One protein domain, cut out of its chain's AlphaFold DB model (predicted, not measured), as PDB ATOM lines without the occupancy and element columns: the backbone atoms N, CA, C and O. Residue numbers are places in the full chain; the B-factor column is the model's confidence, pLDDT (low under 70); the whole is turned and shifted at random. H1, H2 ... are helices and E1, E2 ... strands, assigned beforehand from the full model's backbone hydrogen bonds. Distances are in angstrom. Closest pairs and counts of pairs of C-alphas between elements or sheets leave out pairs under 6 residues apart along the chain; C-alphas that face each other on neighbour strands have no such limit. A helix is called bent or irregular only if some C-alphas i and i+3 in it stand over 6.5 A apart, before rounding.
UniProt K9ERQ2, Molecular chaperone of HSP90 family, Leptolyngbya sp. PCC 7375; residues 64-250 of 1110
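Overview. This is residues 64 to 250 of the 1110 residues of the protein "Molecular chaperone of HSP90 family" of Leptolyngbya sp. PCC 7375 (UniProt K9ERQ2). Two lobes share one long axis: a small twisted sheet of E3, E4 and E5 with the long helix H8 over one face and H6, H7 near one end of H8, and a looser group of H1 to H4 with the hairpin E1 E2. H5 bridges them, touching H3, H4 and H8, and H9 packs on the other end of H8. The 187 printed residues have nine named helices and five named strands, ordered H1 H2 H3 H4 E1 E2 H5 H6 H7 E3 E4 H8 H9 E5; the class is mixed, helices and strands, and the sheet E3 E4 E5 is mixed. The whole is loose, radius of gyration of the C-alphas 20.5 A, and elongated, 69 by 39 by 29 A.

Arrangement. H1, residues 64 to 72, and H2, residues 77 to 82, only just touch, only at the corner, with 3 pairs of C-alphas within 8 A, the closest Glu 72 and Arg 80 at 5.4 A. H3, residues 85 to 96, touches H5, residues 130 to 143, with residues 91 to 96 alone, closest C-alphas Met 95 and Lys 138 at 4.6 A, a steep tilt of 39 degrees. H4, residues 99 to 103, touches H5, closest C-alphas Ile 102 and Lys 131 at 6.3 A. E1, residues 115 to 118, and E2, residues 125 to 128, form an antiparallel hairpin, N 115 to O 128 2.8 A; the closest C-alphas of H2 and E1, Asp 81 and Val 117, are 6.2 A apart. H6, residues 153 to 156, touches H8, residues 194 to 219, at residues 195 to 199 alone, closest C-alphas Ile 154 and Ala 195 at 5.6 A. H8 touches H5 with residues 207 to 214 alone, closest C-alphas Ser 142 and Cys 207 at 6.1 A, a shallow tilt of 23 degrees, opposite ways. E3, residues 177 to 181, and E4, residues 184 to 191, are an antiparallel hairpin, N 179 to O 186 2.9 A; E5, residues 235 to 242, is parallel to E4, N 191 to O 241 2.8 A. H7, residues 166 to 174, only grazes this sheet with residues 168 to 174. H8 is on one face, two layers, helix over sheet, at a height over the sheet of 8.5 A, along the strands. H9, residues 226 to 230, touches H8 at residues 214 to 218 alone, closest C-alphas Val 218 and Glu 226 at 5.9 A; it is only just irregular, C-alphas 227 and 230 being 6.6 A apart. E4, H8, H9 and E5 make a strand-helix-strand unit, parallel neighbour strands with helices between, its crossover right-handed. Every O i to N i+4 pair is within hydrogen-bond range in H1, H2, H5, H7 and H8, but 6 of 8 in H3, 0 of 1 in H4 and H9, where 2 of 2 and 1 of 2 O i to N i+3 pairs are; H6 is too short for such a pair.

Along the chain. H1 begins at C-alpha 64, (195.289, 202.661, 171.228). H8 is 37.1 A long, E4 21.8 A, H5 19.8 A, E5 19.3 A and H3 17.5 A. E5 ends at C-alpha 242, (198.663, 208.430, 209.617).

Size, cuts and confidence. The C-alphas farthest apart, Ser 121 and Asn 246, are 69.6 A apart. The printed part has no cut; H4 to E1 is the long link, 11 residues. Residues 106, 108 and 119 to 124 have pLDDT under 70.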
ATOM      1  N   LEU A  64     196.032 201.500 171.719       70.56
ATOM      2  CA  LEU A  64     195.289 202.661 171.228       70.56
ATOM      3  C   LEU A  64     195.238 202.650 169.699       70.56
ATOM      4  O   LEU A  64     194.177 202.883 169.128       70.56
ATOM      5  N   LEU A  65     196.349 202.311 169.036       71.50
ATOM      6  CA  LEU A  65     196.389 202.178 167.579       71.50
ATOM      7  C   LEU A  65     195.402 201.116 167.085       71.50
ATOM      8  O   LEU A  65     194.624 201.392 166.174       71.50
ATOM      9  N   GLN A  66     195.365 199.935 167.701       75.62
ATOM     10  CA  GLN A  66     194.410 198.877 167.364       75.62
ATOM     11  C   GLN A  66     192.961 199.325 167.585       75.62
ATOM     12  O   GLN A  66     192.119 199.092 166.718       75.62
ATOM     13  N   GLY A  67     192.672 200.004 168.701       76.56
ATOM     14  CA  GLY A  67     191.348 200.565 168.977       76.56
ATOM     15  C   GLY A  67     190.910 201.597 167.933       76.56
ATOM     16  O   GLY A  67     189.785 201.534 167.438       76.56
ATOM     17  N   LEU A  68     191.818 202.489 167.528       74.31
ATOM     18  CA  LEU A  68     191.591 203.467 166.460       74.31
ATOM     19  C   LEU A  68     191.306 202.786 165.114       74.31
ATOM     20  O   LEU A  68     190.315 203.103 164.461       74.31
ATOM     21  N   HIS A  69     192.099 201.778 164.742       78.94
ATOM     22  CA  HIS A  69     191.883 201.012 163.509       78.94
ATOM     23  C   HIS A  69     190.553 200.243 163.524       78.94
ATOM     24  O   HIS A  69     189.903 200.103 162.486       78.94
ATOM     25  N   GLN A  70     190.132 199.719 164.680       81.31
ATOM     26  CA  GLN A  70     188.829 199.063 164.829       81.31
ATOM     27  C   GLN A  70     187.675 200.059 164.689       81.31
ATOM     28  O   GLN A  70     186.684 199.746 164.025       81.31
ATOM     29  N   ALA A  71     187.808 201.257 165.267       79.88
ATOM     30  CA  ALA A  71     186.825 202.324 165.126       79.88
ATOM     31  C   ALA A  71     186.672 202.745 163.656       79.88
ATOM     32  O   ALA A  71     185.548 202.760 163.153       79.88
ATOM     33  N   GLU A  72     187.779 202.971 162.941       79.25
ATOM     34  CA  GLU A  72     187.794 203.319 161.511       79.25
ATOM     35  C   GLU A  72     187.163 202.237 160.619       79.25
ATOM     36  O   GLU A  72     186.444 202.548 159.665       79.25
ATOM     37  N   LYS A  73     187.378 200.954 160.944       83.56
ATOM     38  CA  LYS A  73     186.827 199.804 160.203       83.56
ATOM     39  C   LYS A  73     185.387 199.444 160.588       83.56
ATOM     40  O   LYS A  73     184.838 198.483 160.049       83.56
ATOM     41  N   SER A  74     184.754 200.182 161.500       81.88
ATOM     42  CA  SER A  74     183.391 199.879 161.941       81.88
ATOM     43  C   SER A  74     182.362 200.037 160.812       81.88
ATOM     44  O   SER A  74     182.291 201.059 160.130       81.88
ATOM     45  N   ASN A  75     181.476 199.045 160.660       79.31
ATOM     46  CA  ASN A  75     180.371 199.073 159.687       79.31
ATOM     47  C   ASN A  75     179.262 200.092 160.041       79.31
ATOM     48  O   ASN A  75     178.339 200.328 159.246       79.31
ATOM     49  N   GLN A  76     179.319 200.682 161.238       82.00
ATOM     50  CA  GLN A  76     178.396 201.713 161.701       82.00
ATOM     51  C   GLN A  76     179.006 203.099 161.472       82.00
ATOM     52  O   GLN A  76     179.991 203.474 162.104       82.00
ATOM     53  N   ARG A  77     178.386 203.894 160.589       77.81
ATOM     54  CA  ARG A  77     178.828 205.266 160.294       77.81
ATOM     55  C   ARG A  77     178.842 206.156 161.538       77.81
ATOM     56  O   ARG A  77     179.810 206.871 161.736       77.81
ATOM     57  N   LEU A  78     177.845 206.013 162.413       80.50
ATOM     58  CA  LEU A  78     177.793 206.748 163.676       80.50
ATOM     59  C   LEU A  78     179.039 206.504 164.543       80.50
ATOM     60  O   LEU A  78     179.559 207.447 165.123       80.50
ATOM     61  N   VAL A  79     179.548 205.267 164.601       81.56
ATOM     62  CA  VAL A  79     180.761 204.931 165.368       81.56
ATOM     63  C   VAL A  79     181.997 205.569 164.738       81.56
ATOM     64  O   VAL A  79     182.773 206.187 165.456       81.56
ATOM     65  N   ARG A  80     182.148 205.481 163.410       82.75
ATOM     66  CA  ARG A  80     183.282 206.082 162.685       82.75
ATOM     67  C   ARG A  80     183.333 207.599 162.837       82.75
ATOM     68  O   ARG A  80     184.382 208.145 163.157       82.75
ATOM     69  N   ASP A  81     182.192 208.259 162.675       80.25
ATOM     70  CA  ASP A  81     182.113 209.719 162.706       80.25
ATOM     71  C   ASP A  81     182.142 210.254 164.166       80.25
ATOM     72  O   ASP A  81     182.460 211.422 164.399       80.25
ATOM     73  N   THR A  82     181.867 209.399 165.168       82.25
ATOM     74  CA  THR A  82     181.963 209.716 166.611       82.25
ATOM     75  C   THR A  82     183.348 209.430 167.205       82.25
ATOM     76  O   THR A  82     183.841 210.225 167.999       82.25
ATOM     77  N   LEU A  83     183.999 208.323 166.857       83.44
ATOM     78  CA  LEU A  83     185.280 207.897 167.435       83.44
ATOM     79  C   LEU A  83     186.435 208.165 166.467       83.44
ATOM     80  O   LEU A  83     187.234 207.278 166.173       83.44
ATOM     81  N   THR A  84     186.502 209.391 165.949       80.56
ATOM     82  CA  THR A  84     187.594 209.798 165.064       80.56
ATOM     83  C   THR A  84     188.918 209.822 165.826       80.56
ATOM     84  O   THR A  84     188.963 210.109 167.030       80.56
ATOM     85  N   LYS A  85     190.009 209.535 165.109       76.88
ATOM     86  CA  LYS A  85     191.373 209.571 165.642       76.88
ATOM     87  C   LYS A  85     191.676 210.892 166.344       76.88
ATOM     88  O   LYS A  85     192.092 210.880 167.501       76.88
ATOM     89  N   ASP A  86     191.384 212.003 165.684       76.38
ATOM     90  CA  ASP A  86     191.707 213.343 166.175       76.38
ATOM     91  C   ASP A  86     190.942 213.673 167.462       76.38
ATOM     92  O   ASP A  86     191.533 214.100 168.455       76.38
ATOM     93  N   ARG A  87     189.643 213.338 167.517       82.50
ATOM     94  CA  ARG A  87     188.815 213.540 168.716       82.50
ATOM     95  C   ARG A  87     189.318 212.718 169.898       82.50
ATOM     96  O   ARG A  87     189.377 213.227 171.015       82.50
ATOM     97  N   LEU A  88     189.664 211.450 169.684       80.19
ATOM     98  CA  LEU A  88     190.155 210.579 170.756       80.19
ATOM     99  C   LEU A  88     191.524 211.023 171.278       80.19
ATOM    100  O   LEU A  88     191.744 211.014 172.492       80.19
ATOM    101  N   ILE A  89     192.422 211.448 170.389       77.62
ATOM    102  CA  ILE A  89     193.715 212.023 170.772       77.62
ATOM    103  C   ILE A  89     193.499 213.303 171.586       77.62
ATOM    104  O   ILE A  89     194.100 213.458 172.649       77.62
ATOM    105  N   GLU A  90     192.606 214.191 171.148       79.00
ATOM    106  CA  GLU A  90     192.361 215.460 171.835       79.00
ATOM    107  C   GLU A  90     191.685 215.275 173.204       79.00
ATOM    108  O   GLU A  90     192.111 215.880 174.192       79.00
ATOM    109  N   LEU A  91     190.707 214.372 173.319       82.56
ATOM    110  CA  LEU A  91     190.124 213.996 174.613       82.56
ATOM    111  C   LEU A  91     191.170 213.365 175.545       82.56
ATOM    112  O   LEU A  91     191.169 213.642 176.746       82.56
ATOM    113  N   SER A  92     192.093 212.564 175.002       79.19
ATOM    114  CA  SER A  92     193.172 211.958 175.790       79.19
ATOM    115  C   SER A  92     194.146 213.008 176.329       79.19
ATOM    116  O   SER A  92     194.516 212.973 177.503       79.19
ATOM    117  N   ARG A  93     194.508 213.995 175.499       77.94
ATOM    118  CA  ARG A  93     195.338 215.144 175.895       77.94
ATOM    119  C   ARG A  93     194.678 215.974 176.993       77.94
ATOM    120  O   ARG A  93     195.367 216.414 177.915       77.94
ATOM    121  N   CYS A  94     193.352 216.134 176.943       79.94
ATOM    122  CA  CYS A  94     192.605 216.872 177.961       79.94
ATOM    123  C   CYS A  94     192.817 216.306 179.373       79.94
ATOM    124  O   CYS A  94     192.920 217.092 180.311       79.94
ATOM    125  N   MET A  95     192.972 214.982 179.530       79.12
ATOM    126  CA  MET A  95     193.214 214.346 180.836       79.12
ATOM    127  C   MET A  95     194.511 214.836 181.503       79.12
ATOM    128  O   MET A  95     194.554 215.012 182.722       79.12
ATOM    129  N   LEU A  96     195.551 215.116 180.713       72.88
ATOM    130  CA  LEU A  96     196.873 215.532 181.201       72.88
ATOM    131  C   LEU A  96     197.048 217.060 181.265       72.88
ATOM    132  O   LEU A  96     197.906 217.547 181.994       72.88
ATOM    133  N   SER A  97     196.226 217.821 180.540       71.00
ATOM    134  CA  SER A  97     196.300 219.290 180.460       71.00
ATOM    135  C   SER A  97     195.520 220.028 181.563       71.00
ATOM    136  O   SER A  97     194.794 219.403 182.332       71.00
ATOM    137  N   ASN A  98     195.627 221.359 181.629       72.88
ATOM    138  CA  ASN A  98     194.813 222.192 182.527       72.88
ATOM    139  C   ASN A  98     193.385 222.407 181.985       72.88
ATOM    140  O   ASN A  98     193.153 222.314 180.781       72.88
ATOM    141  N   PHE A  99     192.431 222.724 182.867       76.25
ATOM    142  CA  PHE A  99     191.016 222.895 182.510       76.25
ATOM    143  C   PHE A  99     190.773 224.031 181.510       76.25
ATOM    144  O   PHE A  99     189.906 223.909 180.648       76.25
ATOM    145  N   GLU A 100     191.589 225.084 181.550       73.56
ATOM    146  CA  GLU A 100     191.522 226.219 180.629       73.56
ATOM    147  C   GLU A 100     191.793 225.806 179.174       73.56
ATOM    148  O   GLU A 100     191.265 226.421 178.247       73.56
ATOM    149  N   ARG A 101     192.548 224.718 178.944       78.19
ATOM    150  CA  ARG A 101     192.750 224.170 177.593       78.19
ATOM    151  C   ARG A 101     191.421 223.761 176.962       78.19
ATOM    152  O   ARG A 101     191.233 223.980 175.770       78.19
ATOM    153  N   ILE A 102     190.495 223.193 177.737       82.00
ATOM    154  CA  ILE A 102     189.191 222.723 177.237       82.00
ATOM    155  C   ILE A 102     188.365 223.901 176.700       82.00
ATOM    156  O   ILE A 102     187.652 223.771 175.704       82.00
ATOM    157  N   ASP A 103     188.493 225.074 177.319       76.06
ATOM    158  CA  ASP A 103     187.769 226.278 176.919       76.06
ATOM    159  C   ASP A 103     188.266 226.878 175.601       76.06
ATOM    160  O   ASP A 103     187.475 227.465 174.855       76.06
ATOM    161  N   ARG A 104     189.556 226.713 175.308       74.69
ATOM    162  CA  ARG A 104     190.242 227.327 174.171       74.69
ATOM    163  C   ARG A 104     189.707 226.831 172.827       74.69
ATOM    164  O   ARG A 104     189.928 225.678 172.452       74.69
ATOM    165  N   SER A 105     189.058 227.731 172.089       71.06
ATOM    166  CA  SER A 105     188.587 227.538 170.707       71.06
ATOM    167  C   SER A 105     189.579 228.037 169.652       71.06
ATOM    168  O   SER A 105     189.344 227.902 168.460       71.06
ATOM    169  N   ASP A 106     190.689 228.634 170.080       66.44
ATOM    170  CA  ASP A 106     191.706 229.265 169.238       66.44
ATOM    171  C   ASP A 106     192.701 228.252 168.634       66.44
ATOM    172  O   ASP A 106     193.770 228.644 168.174       66.44
ATOM    173  N   ARG A 107     192.385 226.952 168.681       71.81
ATOM    174  CA  ARG A 107     193.286 225.822 168.401       71.81
ATOM    175  C   ARG A 107     192.741 224.984 167.232       71.81
ATOM    176  O   ARG A 107     191.513 224.835 167.155       71.81
ATOM    177  N   PRO A 108     193.600 224.397 166.376       63.81
ATOM    178  CA  PRO A 108     193.147 223.415 165.397       63.81
ATOM    179  C   PRO A 108     192.507 222.224 166.123       63.81
ATOM    180  O   PRO A 108     192.947 221.858 167.213       63.81
ATOM    181  N   GLU A 109     191.428 221.681 165.552       71.00
ATOM    182  CA  GLU A 109     190.670 220.547 166.120       71.00
ATOM    183  C   GLU A 109     190.142 220.792 167.551       71.00
ATOM    184  O   GLU A 109     189.922 219.857 168.321       71.00
ATOM    185  N   SER A 110     189.927 222.060 167.933       78.00
ATOM    186  CA  SER A 110     189.388 222.389 169.255       78.00
ATOM    187  C   SER A 110     188.021 221.744 169.499       78.00
ATOM    188  O   SER A 110     187.139 221.747 168.634       78.00
ATOM    189  N   LEU A 111     187.842 221.228 170.718       84.75
ATOM    190  CA  LEU A 111     186.588 220.614 171.141       84.75
ATOM    191  C   LEU A 111     185.454 221.635 171.094       84.75
ATOM    192  O   LEU A 111     185.564 222.742 171.631       84.75
ATOM    193  N   GLN A 112     184.341 221.240 170.495       84.12
ATOM    194  CA  GLN A 112     183.171 222.088 170.362       84.12
ATOM    195  C   GLN A 112     182.199 221.880 171.524       84.12
ATOM    196  O   GLN A 112     182.137 220.832 172.176       84.12
ATOM    197  N   THR A 113     181.393 222.904 171.779       83.94
ATOM    198  CA  THR A 113     180.296 222.806 172.744       83.94
ATOM    199  C   THR A 113     179.262 221.770 172.302       83.94
ATOM    200  O   THR A 113     178.773 221.001 173.127       83.94
ATOM    201  N   GLU A 114     178.969 221.720 171.001       83.62
ATOM    202  CA  GLU A 114     178.056 220.760 170.386       83.62
ATOM    203  C   GLU A 114     178.505 220.470 168.944       83.62
ATOM    204  O   GLU A 114     178.730 221.399 168.171       83.62
ATOM    205  N   VAL A 115     178.639 219.191 168.584       84.50
ATOM    206  CA  VAL A 115     178.922 218.710 167.221       84.50
ATOM    207  C   VAL A 115     177.810 217.775 166.777       84.50
ATOM    208  O   VAL A 115     177.464 216.834 167.492       84.50
ATOM    209  N   SER A 116     177.293 218.001 165.576       83.00
ATOM    210  CA  SER A 116     176.379 217.075 164.914       83.00
ATOM    211  C   SER A 116     177.142 215.983 164.169       83.00
ATOM    212  O   SER A 116     177.989 216.267 163.323       83.00
ATOM    213  N   VAL A 117     176.809 214.726 164.449       81.50
ATOM    214  CA  VAL A 117     177.363 213.541 163.791       81.50
ATOM    215  C   VAL A 117     176.244 212.818 163.051       81.50
ATOM    216  O   VAL A 117     175.199 212.523 163.630       81.50
ATOM    217  N   VAL A 118     176.435 212.544 161.758       70.25
ATOM    218  CA  VAL A 118     175.378 212.011 160.882       70.25
ATOM    219  C   VAL A 118     175.496 210.490 160.749       70.25
ATOM    220  O   VAL A 118     176.540 209.966 160.369       70.25
ATOM    221  N   GLY A 119     174.405 209.764 161.017       62.59
ATOM    222  CA  GLY A 119     174.291 208.326 160.747       62.59
ATOM    223  C   GLY A 119     174.152 207.976 159.254       62.59
ATOM    224  O   GLY A 119     174.679 208.647 158.365       62.59
ATOM    225  N   ARG A 120     173.441 206.891 158.924       51.84
ATOM    226  CA  ARG A 120     173.236 206.456 157.524       51.84
ATOM    227  C   ARG A 120     172.296 207.376 156.731       51.84
ATOM    228  O   ARG A 120     172.340 207.353 155.505       51.84
ATOM    229  N   SER A 121     171.478 208.192 157.401       57.31
ATOM    230  CA  SER A 121     170.591 209.197 156.794       57.31
ATOM    231  C   SER A 121     170.502 210.459 157.664       57.31
ATOM    232  O   SER A 121     170.789 210.393 158.857       57.31
ATOM    233  N   TYR A 122     170.036 211.589 157.109       56.75
ATOM    234  CA  TYR A 122     169.793 212.842 157.858       56.75
ATOM    235  C   TYR A 122     168.840 212.682 159.064       56.75
ATOM    236  O   TYR A 122     168.779 213.557 159.917       56.75
ATOM    237  N   ARG A 123     168.091 211.571 159.161       58.56
ATOM    238  CA  ARG A 123     167.204 211.268 160.299       58.56
ATOM    239  C   ARG A 123     167.919 210.622 161.494       58.56
ATOM    240  O   ARG A 123     167.289 210.422 162.524       58.56
ATOM    241  N   GLU A 124     169.201 210.286 161.359       65.75
ATOM    242  CA  GLU A 124     170.036 209.664 162.398       65.75
ATOM    243  C   GLU A 124     171.134 210.620 162.903       65.75
ATOM    244  O   GLU A 124     172.198 210.180 163.335       65.75
ATOM    245  N   GLU A 125     170.913 211.930 162.797       75.00
ATOM    246  CA  GLU A 125     171.824 212.934 163.344       75.00
ATOM    247  C   GLU A 125     171.819 212.875 164.880       75.00
ATOM    248  O   GLU A 125     170.766 212.912 165.520       75.00
ATOM    249  N   GLN A 126     173.004 212.752 165.471       81.88
ATOM    250  CA  GLN A 126     173.223 212.753 166.914       81.88
ATOM    251  C   GLN A 126     174.082 213.954 167.292       81.88
ATOM    252  O   GLN A 126     175.016 214.310 166.578       81.88
ATOM    253  N   LYS A 127     173.783 214.563 168.439       83.75
ATOM    254  CA  LYS A 127     174.537 215.702 168.969       83.75
ATOM    255  C   LYS A 127     175.497 215.239 170.055       83.75
ATOM    256  O   LYS A 127     175.089 214.581 171.011       83.75
ATOM    257  N   ILE A 128     176.763 215.616 169.927       85.88
ATOM    258  CA  ILE A 128     177.834 215.287 170.868       85.88
ATOM    259  C   ILE A 128     178.332 216.566 171.525       85.88
ATOM    260  O   ILE A 128     178.667 217.529 170.845       85.88
ATOM    261  N   ARG A 129     178.418 216.568 172.857       88.19
ATOM    262  CA  ARG A 129     178.934 217.698 173.642       88.19
ATOM    263  C   ARG A 129     180.386 217.440 174.030       88.19
ATOM    264  O   ARG A 129     180.659 216.938 175.119       88.19
ATOM    265  N   GLU A 130     181.316 217.724 173.125       87.94
ATOM    266  CA  GLU A 130     182.729 217.352 173.283       87.94
ATOM    267  C   GLU A 130     183.378 218.023 174.501       87.94
ATOM    268  O   GLU A 130     184.016 217.343 175.305       87.94
ATOM    269  N   LYS A 131     183.144 219.329 174.705       88.25
ATOM    270  CA  LYS A 131     183.634 220.046 175.897       88.25
ATOM    271  C   LYS A 131     183.106 219.447 177.202       88.25
ATOM    272  O   LYS A 131     183.866 219.294 178.156       88.25
ATOM    273  N   LEU A 132     181.829 219.059 177.243       90.06
ATOM    274  CA  LEU A 132     181.239 218.408 178.417       90.06
ATOM    275  C   LEU A 132     181.948 217.083 178.730       90.06
ATOM    276  O   LEU A 132     182.272 216.822 179.887       90.06
ATOM    277  N   ILE A 133     182.222 216.270 177.705       89.88
ATOM    278  CA  ILE A 133     182.947 215.001 177.859       89.88
ATOM    279  C   ILE A 133     184.368 215.258 178.368       89.88
ATOM    280  O   ILE A 133     184.808 214.579 179.292       89.88
ATOM    281  N   ALA A 134     185.068 216.258 177.830       89.31
ATOM    282  CA  ALA A 134     186.412 216.604 178.281       89.31
ATOM    283  C   ALA A 134     186.455 217.049 179.748       89.31
ATOM    284  O   ALA A 134     187.325 216.590 180.486       89.31
ATOM    285  N   TYR A 135     185.499 217.870 180.201       89.06
ATOM    286  CA  TYR A 135     185.400 218.245 181.616       89.06
ATOM    287  C   TYR A 135     185.189 217.025 182.516       89.06
ATOM    288  O   TYR A 135     185.861 216.897 183.540       89.06
ATOM    289  N   LEU A 136     184.298 216.107 182.124       89.88
ATOM    290  CA  LEU A 136     184.053 214.872 182.870       89.88
ATOM    291  C   LEU A 136     185.282 213.961 182.896       89.88
ATOM    292  O   LEU A 136     185.624 213.449 183.959       89.88
ATOM    293  N   LEU A 137     185.959 213.775 181.761       90.25
ATOM    294  CA  LEU A 137     187.174 212.963 181.673       90.25
ATOM    295  C   LEU A 137     188.288 213.545 182.534       90.25
ATOM    296  O   LEU A 137     188.918 212.809 183.287       90.25
ATOM    297  N   LYS A 138     188.500 214.862 182.476       88.25
ATOM    298  CA  LYS A 138     189.524 215.525 183.279       88.25
ATOM    299  C   LYS A 138     189.227 215.422 184.775       88.25
ATOM    300  O   LYS A 138     190.108 215.023 185.527       88.25
ATOM    301  N   LEU A 139     187.993 215.704 185.203       89.19
ATOM    302  CA  LEU A 139     187.574 215.513 186.598       89.19
ATOM    303  C   LEU A 139     187.749 214.057 187.044       89.19
ATOM    304  O   LEU A 139     188.260 213.806 188.132       89.19
ATOM    305  N   SER A 140     187.365 213.098 186.200       89.19
ATOM    306  CA  SER A 140     187.503 211.669 186.495       89.19
ATOM    307  C   SER A 140     188.971 211.259 186.620       89.19
ATOM    308  O   SER A 140     189.320 210.541 187.552       89.19
ATOM    309  N   ALA A 141     189.841 211.756 185.736       87.19
ATOM    310  CA  ALA A 141     191.281 211.519 185.793       87.19
ATOM    311  C   ALA A 141     191.906 212.113 187.065       87.19
ATOM    312  O   ALA A 141     192.711 211.456 187.719       87.19
ATOM    313  N   SER A 142     191.492 213.318 187.470       86.69
ATOM    314  CA  SER A 142     191.914 213.919 188.739       86.69
ATOM    315  C   SER A 142     191.447 213.095 189.944       86.69
ATOM    316  O   SER A 142     192.240 212.805 190.836       86.69
ATOM    317  N   LEU A 143     190.199 212.621 189.948       89.88
ATOM    318  CA  LEU A 143     189.674 211.761 191.015       89.88
ATOM    319  C   LEU A 143     190.312 210.360 191.047       89.88
ATOM    320  O   LEU A 143     190.239 209.704 192.084       89.88
ATOM    321  N   ALA A 144     190.940 209.905 189.960       90.56
ATOM    322  CA  ALA A 144     191.608 208.604 189.881       90.56
ATOM    323  C   ALA A 144     192.991 208.558 190.561       90.56
ATOM    324  O   ALA A 144     193.518 207.466 190.741       90.56
ATOM    325  N   ILE A 145     193.555 209.708 190.963       89.81
ATOM    326  CA  ILE A 145     194.834 209.823 191.695       89.81
ATOM    327  C   ILE A 145     195.993 209.142 190.941       89.81
ATOM    328  O   ILE A 145     196.552 208.132 191.362       89.81
ATOM    329  N   ASP A 146     196.378 209.707 189.796       86.12
ATOM    330  CA  ASP A 146     197.540 209.222 189.048       86.12
ATOM    331  C   ASP A 146     198.851 209.589 189.765       86.12
ATOM    332  O   ASP A 146     199.251 210.758 189.794       86.12
ATOM    333  N   VAL A 147     199.557 208.579 190.288       85.06
ATOM    334  CA  VAL A 147     200.832 208.719 191.022       85.06
ATOM    335  C   VAL A 147     201.881 209.502 190.237       85.06
ATOM    336  O   VAL A 147     202.683 210.237 190.810       85.06
ATOM    337  N   ARG A 148     201.850 209.419 188.905       80.56
ATOM    338  CA  ARG A 148     202.812 210.094 188.026       80.56
ATOM    339  C   ARG A 148     202.590 211.609 187.954       80.56
ATOM    340  O   ARG A 148     203.463 212.341 187.480       80.56
ATOM    341  N   THR A 149     201.423 212.075 188.399       78.81
ATOM    342  CA  THR A 149     201.039 213.492 188.447       78.81
ATOM    343  C   THR A 149     201.201 214.115 189.832       78.81
ATOM    344  O   THR A 149     201.237 215.343 189.924       78.81
ATOM    345  N   LEU A 150     201.386 213.287 190.869       86.94
ATOM    346  CA  LEU A 150     201.568 213.730 192.250       86.94
ATOM    347  C   LEU A 150     202.832 214.579 192.440       86.94
ATOM    348  O   LEU A 150     203.742 214.619 191.600       86.94
ATOM    349  N   SER A 151     202.840 215.284 193.570       86.00
ATOM    350  CA  SER A 151     203.872 216.237 193.961       86.00
ATOM    351  C   SER A 151     205.284 215.658 193.927       86.00
ATOM    352  O   SER A 151     205.522 214.484 194.211       86.00
ATOM    353  N   GLU A 152     206.246 216.520 193.610       86.50
ATOM    354  CA  GLU A 152     207.674 216.189 193.617       86.50
ATOM    355  C   GLU A 152     208.205 215.833 195.012       86.50
ATOM    356  O   GLU A 152     209.226 215.152 195.115       86.50
ATOM    357  N   VAL A 153     207.460 216.194 196.065       86.69
ATOM    358  CA  VAL A 153     207.725 215.816 197.459       86.69
ATOM    359  C   VAL A 153     207.943 214.306 197.604       86.69
ATOM    360  O   VAL A 153     208.832 213.895 198.345       86.69
ATOM    361  N   ILE A 154     207.205 213.472 196.860       88.06
ATOM    362  CA  ILE A 154     207.385 212.009 196.869       88.06
ATOM    363  C   ILE A 154     208.830 211.652 196.487       88.06
ATOM    364  O   ILE A 154     209.509 210.910 197.190       88.06
ATOM    365  N   VAL A 155     209.344 212.232 195.403       86.88
ATOM    366  CA  VAL A 155     210.689 211.932 194.889       86.88
ATOM    367  C   VAL A 155     211.782 212.586 195.724       86.88
ATOM    368  O   VAL A 155     212.872 212.023 195.853       86.88
ATOM    369  N   ASP A 156     211.506 213.730 196.350       86.00
ATOM    370  CA  ASP A 156     212.412 214.365 197.313       86.00
ATOM    371  C   ASP A 156     212.703 213.462 198.527       86.00
ATOM    372  O   ASP A 156     213.811 213.534 199.063       86.00
ATOM    373  N   HIS A 157     211.811 212.523 198.865       88.06
ATOM    374  CA  HIS A 157     211.969 211.600 199.999       88.06
ATOM    375  C   HIS A 157     212.516 210.202 199.643       88.06
ATOM    376  O   HIS A 157     212.825 209.414 200.531       88.06
ATOM    377  N   VAL A 158     212.731 209.895 198.359       86.44
ATOM    378  CA  VAL A 158     213.374 208.634 197.927       86.44
ATOM    379  C   VAL A 158     214.870 208.633 198.286       86.44
ATOM    380  O   VAL A 158     215.548 209.629 198.045       86.44
ATOM    381  N   GLY A 159     215.425 207.541 198.819       80.31
ATOM    382  CA  GLY A 159     216.866 207.446 199.114       80.31
ATOM    383  C   GLY A 159     217.355 208.421 200.201       80.31
ATOM    384  O   GLY A 159     218.445 208.995 200.097       80.31
ATOM    385  N   LEU A 160     216.502 208.679 201.198       84.12
ATOM    386  CA  LEU A 160     216.851 209.327 202.467       84.12
ATOM    387  C   LEU A 160     217.018 208.273 203.576       84.12
ATOM    388  O   LEU A 160     216.768 207.092 203.358       84.12
ATOM    389  N   SER A 161     217.450 208.706 204.765       72.75
ATOM    390  CA  SER A 161     217.608 207.836 205.942       72.75
ATOM    391  C   SER A 161     216.290 207.270 206.476       72.75
ATOM    392  O   SER A 161     216.308 206.215 207.097       72.75
ATOM    393  N   ASP A 162     215.177 207.968 206.237       72.00
ATOM    394  CA  ASP A 162     213.808 207.462 206.378       72.00
ATOM    395  C   ASP A 162     213.271 207.226 204.955       72.00
ATOM    396  O   ASP A 162     212.818 208.174 204.303       72.00
ATOM    397  N   PRO A 163     213.518 206.041 204.366       71.62
ATOM    398  CA  PRO A 163     213.372 205.854 202.932       71.62
ATOM    399  C   PRO A 163     211.906 205.664 202.547       71.62
ATOM    400  O   PRO A 163     211.270 204.680 202.915       71.62
ATOM    401  N   LEU A 164     211.399 206.552 201.692       83.38
ATOM    402  CA  LEU A 164     210.142 206.307 200.998       83.38
ATOM    403  C   LEU A 164     210.345 205.266 199.885       83.38
ATOM    404  O   LEU A 164     211.040 205.536 198.898       83.38
ATOM    405  N   SER A 165     209.695 204.105 200.004       82.62
ATOM    406  CA  SER A 165     209.627 203.107 198.932       82.62
ATOM    407  C   SER A 165     208.512 203.433 197.934       82.62
ATOM    408  O   SER A 165     207.366 203.715 198.301       82.62
ATOM    409  N   LEU A 166     208.826 203.362 196.637       80.25
ATOM    410  CA  LEU A 166     207.826 203.519 195.575       80.25
ATOM    411  C   LEU A 166     206.808 202.382 195.557       80.25
ATOM    412  O   LEU A 166     205.645 202.628 195.249       80.25
ATOM    413  N   GLU A 167     207.224 201.166 195.899       82.94
ATOM    414  CA  GLU A 167     206.332 200.006 195.958       82.94
ATOM    415  C   GLU A 167     205.268 200.207 197.043       82.94
ATOM    416  O   GLU A 167     204.073 200.184 196.752       82.94
ATOM    417  N   GLU A 168     205.690 200.574 198.254       84.62
ATOM    418  CA  GLU A 168     204.786 200.885 199.370       84.62
ATOM    419  C   GLU A 168     203.881 202.086 199.069       84.62
ATOM    420  O   GLU A 168     202.706 202.113 199.448       84.62
ATOM    421  N   THR A 169     204.403 203.082 198.347       87.81
ATOM    422  CA  THR A 169     203.622 204.245 197.906       87.81
ATOM    423  C   THR A 169     202.507 203.826 196.946       87.81
ATOM    424  O   THR A 169     201.356 204.233 197.123       87.81
ATOM    425  N   LEU A 170     202.817 202.990 195.949       88.44
ATOM    426  CA  LEU A 170     201.837 202.468 194.993       88.44
ATOM    427  C   LEU A 170     200.780 201.606 195.692       88.44
ATOM    428  O   LEU A 170     199.585 201.779 195.439       88.44
ATOM    429  N   GLU A 171     201.194 200.735 196.613       89.50
ATOM    430  CA  GLU A 171     200.273 199.929 197.417       89.50
ATOM    431  C   GLU A 171     199.346 200.790 198.276       89.50
ATOM    432  O   GLU A 171     198.141 200.537 198.335       89.50
ATOM    433  N   THR A 172     199.885 201.822 198.925       91.31
ATOM    434  CA  THR A 172     199.113 202.752 199.757       91.31
ATOM    435  C   THR A 172     198.068 203.478 198.915       91.31
ATOM    436  O   THR A 172     196.877 203.428 199.227       91.31
ATOM    437  N   ILE A 173     198.476 204.079 197.792       91.44
ATOM    438  CA  ILE A 173     197.574 204.831 196.907       91.44
ATOM    439  C   ILE A 173     196.506 203.919 196.287       91.44
ATOM    440  O   ILE A 173     195.360 204.339 196.150       91.44
ATOM    441  N   SER A 174     196.824 202.654 195.990       91.81
ATOM    442  CA  SER A 174     195.840 201.694 195.463       91.81
ATOM    443  C   SER A 174     194.653 201.436 196.409       91.81
ATOM    444  O   SER A 174     193.578 201.036 195.959       91.81
ATOM    445  N   LYS A 175     194.825 201.695 197.714       92.81
ATOM    446  CA  LYS A 175     193.790 201.545 198.752       92.81
ATOM    447  C   LYS A 175     192.950 202.815 198.944       92.81
ATOM    448  O   LYS A 175     191.975 202.792 199.701       92.81
ATOM    449  N   ALA A 176     193.303 203.916 198.281       94.00
ATOM    450  CA  ALA A 176     192.616 205.194 198.409       94.00
ATOM    451  C   ALA A 176     191.158 205.100 197.928       94.00
ATOM    452  O   ALA A 176     190.861 204.513 196.888       94.00
ATOM    453  N   SER A 177     190.219 205.699 198.670       94.88
ATOM    454  CA  SER A 177     188.803 205.682 198.279       94.88
ATOM    455  C   SER A 177     188.066 206.986 198.583       94.88
ATOM    456  O   SER A 177     188.184 207.556 199.666       94.88
ATOM    457  N   TRP A 178     187.233 207.439 197.644       95.12
ATOM    458  CA  TRP A 178     186.359 208.598 197.840       95.12
ATOM    459  C   TRP A 178     185.065 208.199 198.558       95.12
ATOM    460  O   TRP A 178     184.200 207.521 197.995       95.12
ATOM    461  N   ARG A 179     184.882 208.652 199.801       95.44
ATOM    462  CA  ARG A 179     183.675 208.384 200.603       95.44
ATOM    463  C   ARG A 179     182.709 209.577 200.592       95.44
ATOM    464  O   ARG A 179     183.158 210.715 200.455       95.44
ATOM    465  N   PRO A 180     181.382 209.356 200.696       93.31
ATOM    466  CA  PRO A 180     180.413 210.450 200.804       93.31
ATOM    467  C   PRO A 180     180.713 211.377 201.993       93.31
ATOM    468  O   PRO A 180     180.986 210.899 203.094       93.31
ATOM    469  N   ALA A 181     180.621 212.691 201.776       91.12
ATOM    470  CA  ALA A 181     180.729 213.716 202.813       91.12
ATOM    471  C   ALA A 181     179.744 214.857 202.507       91.12
ATOM    472  O   ALA A 181     180.107 215.852 201.885       91.12
ATOM    473  N   GLY A 182     178.472 214.703 202.892       89.00
ATOM    474  CA  GLY A 182     177.411 215.655 202.535       89.00
ATOM    475  C   GLY A 182     177.175 215.711 201.020       89.00
ATOM    476  O   GLY A 182     176.945 214.676 200.398       89.00
ATOM    477  N   GLN A 183     177.256 216.909 200.427       87.94
ATOM    478  CA  GLN A 183     177.181 217.118 198.968       87.94
ATOM    479  C   GLN A 183     178.544 216.975 198.258       87.94
ATOM    480  O   GLN A 183     178.660 217.238 197.058       87.94
ATOM    481  N   GLY A 184     179.581 216.577 198.995       92.81
ATOM    482  CA  GLY A 184     180.929 216.366 198.490       92.81
ATOM    483  C   GLY A 184     181.449 214.950 198.721       92.81
ATOM    484  O   GLY A 184     180.720 214.022 199.098       92.81
ATOM    485  N   ARG A 185     182.750 214.782 198.492       94.69
ATOM    486  CA  ARG A 185     183.488 213.540 198.757       94.69
ATOM    487  C   ARG A 185     184.685 213.834 199.646       94.69
ATOM    488  O   ARG A 185     185.305 214.876 199.504       94.69
ATOM    489  N   LYS A 186     185.042 212.909 200.530       96.00
ATOM    490  CA  LYS A 186     186.320 212.958 201.248       96.00
ATOM    491  C   LYS A 186     187.209 211.803 200.822       96.00
ATOM    492  O   LYS A 186     186.698 210.692 200.639       96.00
ATOM    493  N   LEU A 187     188.498 212.062 200.646       96.81
ATOM    494  CA  LEU A 187     189.473 211.021 200.349       96.81
ATOM    495  C   LEU A 187     189.800 210.270 201.640       96.81
ATOM    496  O   LEU A 187     190.162 210.901 202.623       96.81
ATOM    497  N   VAL A 188     189.619 208.949 201.660       96.62
ATOM    498  CA  VAL A 188     189.920 208.092 202.814       96.62
ATOM    499  C   VAL A 188     191.081 207.175 202.478       96.62
ATOM    500  O   VAL A 188     190.987 206.398 201.521       96.62
ATOM    501  N   ILE A 189     192.143 207.280 203.272       95.38
ATOM    502  CA  ILE A 189     193.382 206.519 203.131       95.38
ATOM    503  C   ILE A 189     194.183 206.595 204.438       95.38
ATOM    504  O   ILE A 189     194.260 207.658 205.054       95.38
ATOM    505  N   ASP A 190     194.785 205.474 204.830       93.88
ATOM    506  CA  ASP A 190     195.767 205.435 205.911       93.88
ATOM    507  C   ASP A 190     197.169 205.431 205.284       93.88
ATOM    508  O   ASP A 190     197.505 204.545 204.495       93.88
ATOM    509  N   CYS A 191     197.972 206.443 205.594       91.69
ATOM    510  CA  CYS A 191     199.286 206.675 205.009       91.69
ATOM    511  C   CYS A 191     200.396 206.269 205.985       91.69
ATOM    512  O   CYS A 191     200.368 206.625 207.160       91.69
ATOM    513  N   GLY A 192     201.394 205.531 205.495       88.88
ATOM    514  CA  GLY A 192     202.566 205.145 206.293       88.88
ATOM    515  C   GLY A 192     203.648 206.222 206.372       88.88
ATOM    516  O   GLY A 192     204.482 206.174 207.264       88.88
ATOM    517  N   HIS A 193     203.630 207.205 205.466       90.50
ATOM    518  CA  HIS A 193     204.710 208.180 205.328       90.50
ATOM    519  C   HIS A 193     204.182 209.596 205.044       90.50
ATOM    520  O   HIS A 193     203.331 209.793 204.170       90.50
ATOM    521  N   GLN A 194     204.754 210.597 205.723       89.81
ATOM    522  CA  GLN A 194     204.328 212.006 205.673       89.81
ATOM    523  C   GLN A 194     204.352 212.621 204.261       89.81
ATOM    524  O   GLN A 194     203.458 213.371 203.888       89.81
ATOM    525  N   ALA A 195     205.340 212.263 203.434       90.19
ATOM    526  CA  ALA A 195     205.441 212.739 202.049       90.19
ATOM    527  C   ALA A 195     204.253 212.311 201.167       90.19
ATOM    528  O   ALA A 195     203.825 213.078 200.307       90.19
ATOM    529  N   VAL A 196     203.718 211.098 201.375       91.62
ATOM    530  CA  VAL A 196     202.554 210.594 200.626       91.62
ATOM    531  C   VAL A 196     201.297 211.327 201.074       91.62
ATOM    532  O   VAL A 196     200.511 211.765 200.240       91.62
ATOM    533  N   ASP A 197     201.148 211.516 202.383       92.94
ATOM    534  CA  ASP A 197     200.065 212.297 202.973       92.94
ATOM    535  C   ASP A 197     200.040 213.735 202.423       92.94
ATOM    536  O   ASP A 197     199.014 214.166 201.888       92.94
ATOM    537  N   LEU A 198     201.174 214.447 202.460       90.94
ATOM    538  CA  LEU A 198     201.284 215.814 201.941       90.94
ATOM    539  C   LEU A 198     200.963 215.880 200.440       90.94
ATOM    540  O   LEU A 198     200.184 216.730 200.012       90.94
ATOM    541  N   ALA A 199     201.493 214.946 199.642       91.81
ATOM    542  CA  ALA A 199     201.218 214.891 198.207       91.81
ATOM    543  C   ALA A 199     199.729 214.645 197.892       91.81
ATOM    544  O   ALA A 199     199.218 215.159 196.896       91.81
ATOM    545  N   LEU A 200     199.020 213.877 198.725       93.81
ATOM    546  CA  LEU A 200     197.583 213.639 198.572       93.81
ATOM    547  C   LEU A 200     196.742 214.840 199.012       93.81
ATOM    548  O   LEU A 200     195.729 215.119 198.373       93.81
ATOM    549  N   HIS A 201     197.163 215.578 200.042       92.88
ATOM    550  CA  HIS A 201     196.533 216.847 200.412       92.88
ATOM    551  C   HIS A 201     196.627 217.867 199.271       92.88
ATOM    552  O   HIS A 201     195.597 218.395 198.847       92.88
ATOM    553  N   GLU A 202     197.824 218.069 198.710       91.44
ATOM    554  CA  GLU A 202     198.039 218.941 197.545       91.44
ATOM    555  C   GLU A 202     197.204 218.488 196.331       91.44
ATOM    556  O   GLU A 202     196.635 219.304 195.602       91.44
ATOM    557  N   HIS A 203     197.066 217.173 196.124       92.69
ATOM    558  CA  HIS A 203     196.239 216.618 195.050       92.69
ATOM    559  C   HIS A 203     194.738 216.857 195.263       92.69
ATOM    560  O   HIS A 203     194.014 217.148 194.307       92.69
ATOM    561  N   VAL A 204     194.244 216.750 196.500       93.94
ATOM    562  CA  VAL A 204     192.842 217.046 196.836       93.94
ATOM    563  C   VAL A 204     192.549 218.535 196.663       93.94
ATOM    564  O   VAL A 204     191.496 218.872 196.125       93.94
ATOM    565  N   GLU A 205     193.473 219.416 197.052       91.12
ATOM    566  CA  GLU A 205     193.369 220.860 196.815       91.12
ATOM    567  C   GLU A 205     193.294 221.164 195.312       91.12
ATOM    568  O   GLU A 205     192.352 221.818 194.863       91.12
ATOM    569  N   TYR A 206     194.180 220.565 194.508       88.06
ATOM    570  CA  TYR A 206     194.111 220.653 193.045       88.06
ATOM    571  C   TYR A 206     192.759 220.173 192.488       88.06
ATOM    572  O   TYR A 206     192.175 220.817 191.614       88.06
ATOM    573  N   CYS A 207     192.230 219.052 192.991       89.88
ATOM    574  CA  CYS A 207     190.909 218.550 192.603       89.88
ATOM    575  C   CYS A 207     189.774 219.505 193.016       89.88
ATOM    576  O   CYS A 207     188.770 219.609 192.308       89.88
ATOM    577  N   SER A 208     189.918 220.187 194.154       90.62
ATOM    578  CA  SER A 208     188.960 221.174 194.654       90.62
ATOM    579  C   SER A 208     188.917 222.405 193.752       90.62
ATOM    580  O   SER A 208     187.840 222.782 193.290       90.62
ATOM    581  N   ASP A 209     190.079 222.962 193.405       85.62
ATOM    582  CA  ASP A 209     190.204 224.099 192.485       85.62
ATOM    583  C   ASP A 209     189.639 223.765 191.100       85.62
ATOM    584  O   ASP A 209     188.863 224.526 190.515       85.62
ATOM    585  N   ALA A 210     189.977 222.576 190.599       84.50
ATOM    586  CA  ALA A 210     189.449 222.017 189.364       84.50
ATOM    587  C   ALA A 210     187.915 221.942 189.359       84.50
ATOM    588  O   ALA A 210     187.251 222.361 188.405       84.50
ATOM    589  N   LEU A 211     187.335 221.417 190.436       89.31
ATOM    590  CA  LEU A 211     185.891 221.313 190.586       89.31
ATOM    591  C   LEU A 211     185.231 222.689 190.692       89.31
ATOM    592  O   LEU A 211     184.206 222.922 190.052       89.31
ATOM    593  N   ALA A 212     185.826 223.607 191.455       87.06
ATOM    594  CA  ALA A 212     185.354 224.979 191.586       87.06
ATOM    595  C   ALA A 212     185.326 225.690 190.226       87.06
ATOM    596  O   ALA A 212     184.327 226.330 189.895       87.06
ATOM    597  N   HIS A 213     186.360 225.502 189.400       83.94
ATOM    598  CA  HIS A 213     186.407 226.020 188.035       83.94
ATOM    599  C   HIS A 213     185.238 225.497 187.184       83.94
ATOM    600  O   HIS A 213     184.524 226.280 186.553       83.94
ATOM    601  N   VAL A 214     184.984 224.183 187.197       85.69
ATOM    602  CA  VAL A 214     183.862 223.585 186.450       85.69
ATOM    603  C   VAL A 214     182.516 224.105 186.958       85.69
ATOM    604  O   VAL A 214     181.661 224.490 186.161       85.69
ATOM    605  N   LEU A 215     182.322 224.176 188.276       86.44
ATOM    606  CA  LEU A 215     181.086 224.686 188.872       86.44
ATOM    607  C   LEU A 215     180.859 226.166 188.543       86.44
ATOM    608  O   LEU A 215     179.727 226.548 188.253       86.44
ATOM    609  N   GLN A 216     181.910 226.988 188.516       86.00
ATOM    610  CA  GLN A 216     181.819 228.392 188.115       86.00
ATOM    611  C   GLN A 216     181.298 228.532 186.676       86.00
ATOM    612  O   GLN A 216     180.464 229.394 186.404       86.00
ATOM    613  N   LYS A 217     181.729 227.661 185.755       83.75
ATOM    614  CA  LYS A 217     181.236 227.643 184.365       83.75
ATOM    615  C   LYS A 217     179.755 227.290 184.280       83.75
ATOM    616  O   LYS A 217     179.025 227.909 183.508       83.75
ATOM    617  N   VAL A 218     179.310 226.335 185.096       84.50
ATOM    618  CA  VAL A 218     177.891 225.968 185.198       84.50
ATOM    619  C   VAL A 218     177.068 227.137 185.740       84.50
ATOM    620  O   VAL A 218     176.034 227.465 185.169       84.50
ATOM    621  N   VAL A 219     177.539 227.805 186.799       85.62
ATOM    622  CA  VAL A 219     176.869 228.980 187.392       85.62
ATOM    623  C   VAL A 219     176.784 230.143 186.398       85.62
ATOM    624  O   VAL A 219     175.761 230.818 186.329       85.62
ATOM    625  N   ASN A 220     177.822 230.340 185.584       83.94
ATOM    626  CA  ASN A 220     177.855 231.362 184.536       83.94
ATOM    627  C   ASN A 220     177.021 231.000 183.287       83.94
ATOM    628  O   ASN A 220     177.088 231.722 182.295       83.94
ATOM    629  N   ASN A 221     176.238 229.913 183.321       77.88
ATOM    630  CA  ASN A 221     175.371 229.450 182.231       77.88
ATOM    631  C   ASN A 221     176.103 229.282 180.888       77.88
ATOM    632  O   ASN A 221     175.588 229.653 179.831       77.88
ATOM    633  N   VAL A 222     177.315 228.721 180.914       76.31
ATOM    634  CA  VAL A 222     178.008 228.347 179.677       76.31
ATOM    635  C   VAL A 222     177.208 227.240 178.980       76.31
ATOM    636  O   VAL A 222     177.016 226.160 179.540       76.31
ATOM    637  N   SER A 223     176.750 227.527 177.757       77.31
ATOM    638  CA  SER A 223     175.924 226.628 176.939       77.31
ATOM    639  C   SER A 223     176.503 225.212 176.882       77.31
ATOM    640  O   SER A 223     177.702 225.041 176.667       77.31
ATOM    641  N   GLY A 224     175.648 224.198 177.018       78.50
ATOM    642  CA  GLY A 224     176.002 222.783 176.862       78.50
ATOM    643  C   GLY A 224     176.608 222.120 178.105       78.50
ATOM    644  O   GLY A 224     176.870 220.913 178.068       78.50
ATOM    645  N   LEU A 225     176.815 222.862 179.201       83.44
ATOM    646  CA  LEU A 225     177.378 222.368 180.468       83.44
ATOM    647  C   LEU A 225     176.342 222.233 181.599       83.44
ATOM    648  O   LEU A 225     176.694 221.860 182.716       83.44
ATOM    649  N   GLU A 226     175.059 222.470 181.334       83.19
ATOM    650  CA  GLU A 226     173.987 222.525 182.340       83.19
ATOM    651  C   GLU A 226     173.854 221.201 183.115       83.19
ATOM    652  O   GLU A 226     173.573 221.179 184.318       83.19
ATOM    653  N   SER A 227     174.127 220.078 182.441       84.06
ATOM    654  CA  SER A 227     174.090 218.733 183.032       84.06
ATOM    655  C   SER A 227     175.159 218.508 184.113       84.06
ATOM    656  O   SER A 227     175.019 217.584 184.909       84.06
ATOM    657  N   LEU A 228     176.204 219.345 184.178       84.69
ATOM    658  CA  LEU A 228     177.253 219.263 185.202       84.69
ATOM    659  C   LEU A 228     176.827 219.865 186.555       84.69
ATOM    660  O   LEU A 228     177.538 219.727 187.546       84.69
ATOM    661  N   SER A 229     175.646 220.484 186.640       80.25
ATOM    662  CA  SER A 229     175.095 221.030 187.891       80.25
ATOM    663  C   SER A 229     174.907 219.991 189.009       80.25
ATOM    664  O   SER A 229     174.948 220.354 190.191       80.25
ATOM    665  N   GLY A 230     174.748 218.713 188.640       83.69
ATOM    666  CA  GLY A 230     174.620 217.566 189.546       83.69
ATOM    667  C   GLY A 230     175.941 216.937 190.012       83.69
ATOM    668  O   GLY A 230     175.906 215.926 190.709       83.69
ATOM    669  N   LEU A 231     177.096 217.497 189.632       86.44
ATOM    670  CA  LEU A 231     178.394 217.058 190.150       86.44
ATOM    671  C   LEU A 231     178.535 217.348 191.654       86.44
ATOM    672  O   LEU A 231     177.795 218.150 192.234       86.44
ATOM    673  N   LEU A 232     179.523 216.696 192.276       87.69
ATOM    674  CA  LEU A 232     179.931 216.986 193.651       87.69
ATOM    675  C   LEU A 232     180.221 218.485 193.838       87.69
ATOM    676  O   LEU A 232     180.669 219.154 192.911       87.69
ATOM    677  N   LYS A 233     179.947 219.018 195.033       89.06
ATOM    678  CA  LYS A 233     180.147 220.450 195.329       89.06
ATOM    679  C   LYS A 233     181.536 220.781 195.867       89.06
ATOM    680  O   LYS A 233     181.990 221.902 195.697       89.06
ATOM    681  N   TYR A 234     182.185 219.818 196.514       91.56
ATOM    682  CA  TYR A 234     183.517 219.964 197.094       91.56
ATOM    683  C   TYR A 234     184.170 218.589 197.291       91.56
ATOM    684  O   TYR A 234     183.485 217.558 197.354       91.56
ATOM    685  N   VAL A 235     185.495 218.585 197.419       94.56
ATOM    686  CA  VAL A 235     186.294 217.441 197.873       94.56
ATOM    687  C   VAL A 235     187.069 217.822 199.133       94.56
ATOM    688  O   VAL A 235     187.437 218.981 199.280       94.56
ATOM    689  N   LEU A 236     187.281 216.875 200.051       94.19
ATOM    690  CA  LEU A 236     187.947 217.125 201.338       94.19
ATOM    691  C   LEU A 236     189.096 216.141 201.598       94.19
ATOM    692  O   LEU A 236     188.936 214.946 201.313       94.19
ATOM    693  N   PRO A 237     190.216 216.609 202.178       93.88
ATOM    694  CA  PRO A 237     191.347 215.760 202.536       93.88
ATOM    695  C   PRO A 237     191.196 215.093 203.915       93.88
ATOM    696  O   PRO A 237     191.952 214.189 204.228       93.88
ATOM    697  N   ASP A 238     190.191 215.461 204.718       90.56
ATOM    698  CA  ASP A 238     190.003 215.089 206.136       90.56
ATOM    699  C   ASP A 238     189.956 213.574 206.449       90.56
ATOM    700  O   ASP A 238     189.862 213.161 207.609       90.56
ATOM    701  N   GLY A 239     189.904 212.716 205.427       91.50
ATOM    702  CA  GLY A 239     189.982 211.264 205.580       91.50
ATOM    703  C   GLY A 239     191.383 210.677 205.375       91.50
ATOM    704  O   GLY A 239     191.516 209.466 205.537       91.50
ATOM    705  N   ILE A 240     192.385 211.492 205.036       94.50
ATOM    706  CA  ILE A 240     193.803 211.122 204.992       94.50
ATOM    707  C   ILE A 240     194.325 211.116 206.431       94.50
ATOM    708  O   ILE A 240     194.160 212.100 207.155       94.50
ATOM    709  N   LYS A 241     194.893 209.992 206.878       93.62
ATOM    710  CA  LYS A 241     195.359 209.824 208.261       93.62
ATOM    711  C   LYS A 241     196.670 209.042 208.334       93.62
ATOM    712  O   LYS A 241     196.885 208.173 207.495       93.62
ATOM    713  N   PRO A 242     197.506 209.277 209.360       92.50
ATOM    714  CA  PRO A 242     198.663 208.430 209.617       92.50
ATOM    715  C   PRO A 242     198.233 207.023 210.043       92.50
ATOM    716  O   PRO A 242     197.309 206.859 210.847       92.50
ATOM    717  N   ILE A 243     198.947 206.008 209.551       92.19
ATOM    718  CA  ILE A 243     198.874 204.644 210.087       92.19
ATOM    719  C   ILE A 243     199.304 204.671 211.558       92.19
ATOM    720  O   ILE A 243     200.227 205.391 211.939       92.19
ATOM    721  N   LEU A 244     198.628 203.880 212.391       91.00
ATOM    722  CA  LEU A 244     198.979 203.721 213.799       91.00
ATOM    723  C   LEU A 244     199.909 202.515 213.977       91.00
ATOM    724  O   LEU A 244     199.507 201.379 213.722       91.00
ATOM    725  N   HIS A 245     201.116 202.746 214.486       85.81
ATOM    726  CA  HIS A 245     202.037 201.708 214.943       85.81
ATOM    727  C   HIS A 245     202.008 201.662 216.472       85.81
ATOM    728  O   HIS A 245     202.344 202.633 217.140       85.81
ATOM    729  N   ASN A 246     201.565 200.540 217.049       86.38
ATOM    730  CA  ASN A 246     201.432 200.361 218.505       86.38
ATOM    731  C   ASN A 246     200.592 201.446 219.215       86.38
ATOM    732  O   ASN A 246     200.797 201.726 220.391       86.38
ATOM    733  N   GLY A 247     199.620 202.034 218.510       86.56
ATOM    734  CA  GLY A 247     198.756 203.095 219.040       86.56
ATOM    735  C   GLY A 247     199.297 204.515 218.858       86.56
ATOM    736  O   GLY A 247     198.567 205.461 219.148       86.56
ATOM    737  N   GLU A 248     200.509 204.679 218.327       88.69
ATOM    738  CA  GLU A 248     201.093 205.976 217.982       88.69
ATOM    739  C   GLU A 248     201.054 206.208 216.462       88.69
ATOM    740  O   GLU A 248     201.227 205.261 215.692       88.69
ATOM    741  N   PRO A 249     200.796 207.439 215.990       90.00
ATOM    742  CA  PRO A 249     200.784 207.734 214.562       90.00
ATOM    743  C   PRO A 249     202.197 207.673 213.970       90.00
ATOM    744  O   PRO A 249     203.141 208.178 214.571       90.00
ATOM    745  N   ALA A 250     202.325 207.108 212.765       87.38
ATOM    746  CA  ALA A 250     203.588 206.993 212.028       87.38
ATOM    747  C   ALA A 250     204.303 208.345 211.827       87.38
ATOM    748  O   ALA A 250     205.524 208.399 211.730       87.38
TER     749      ALA A 250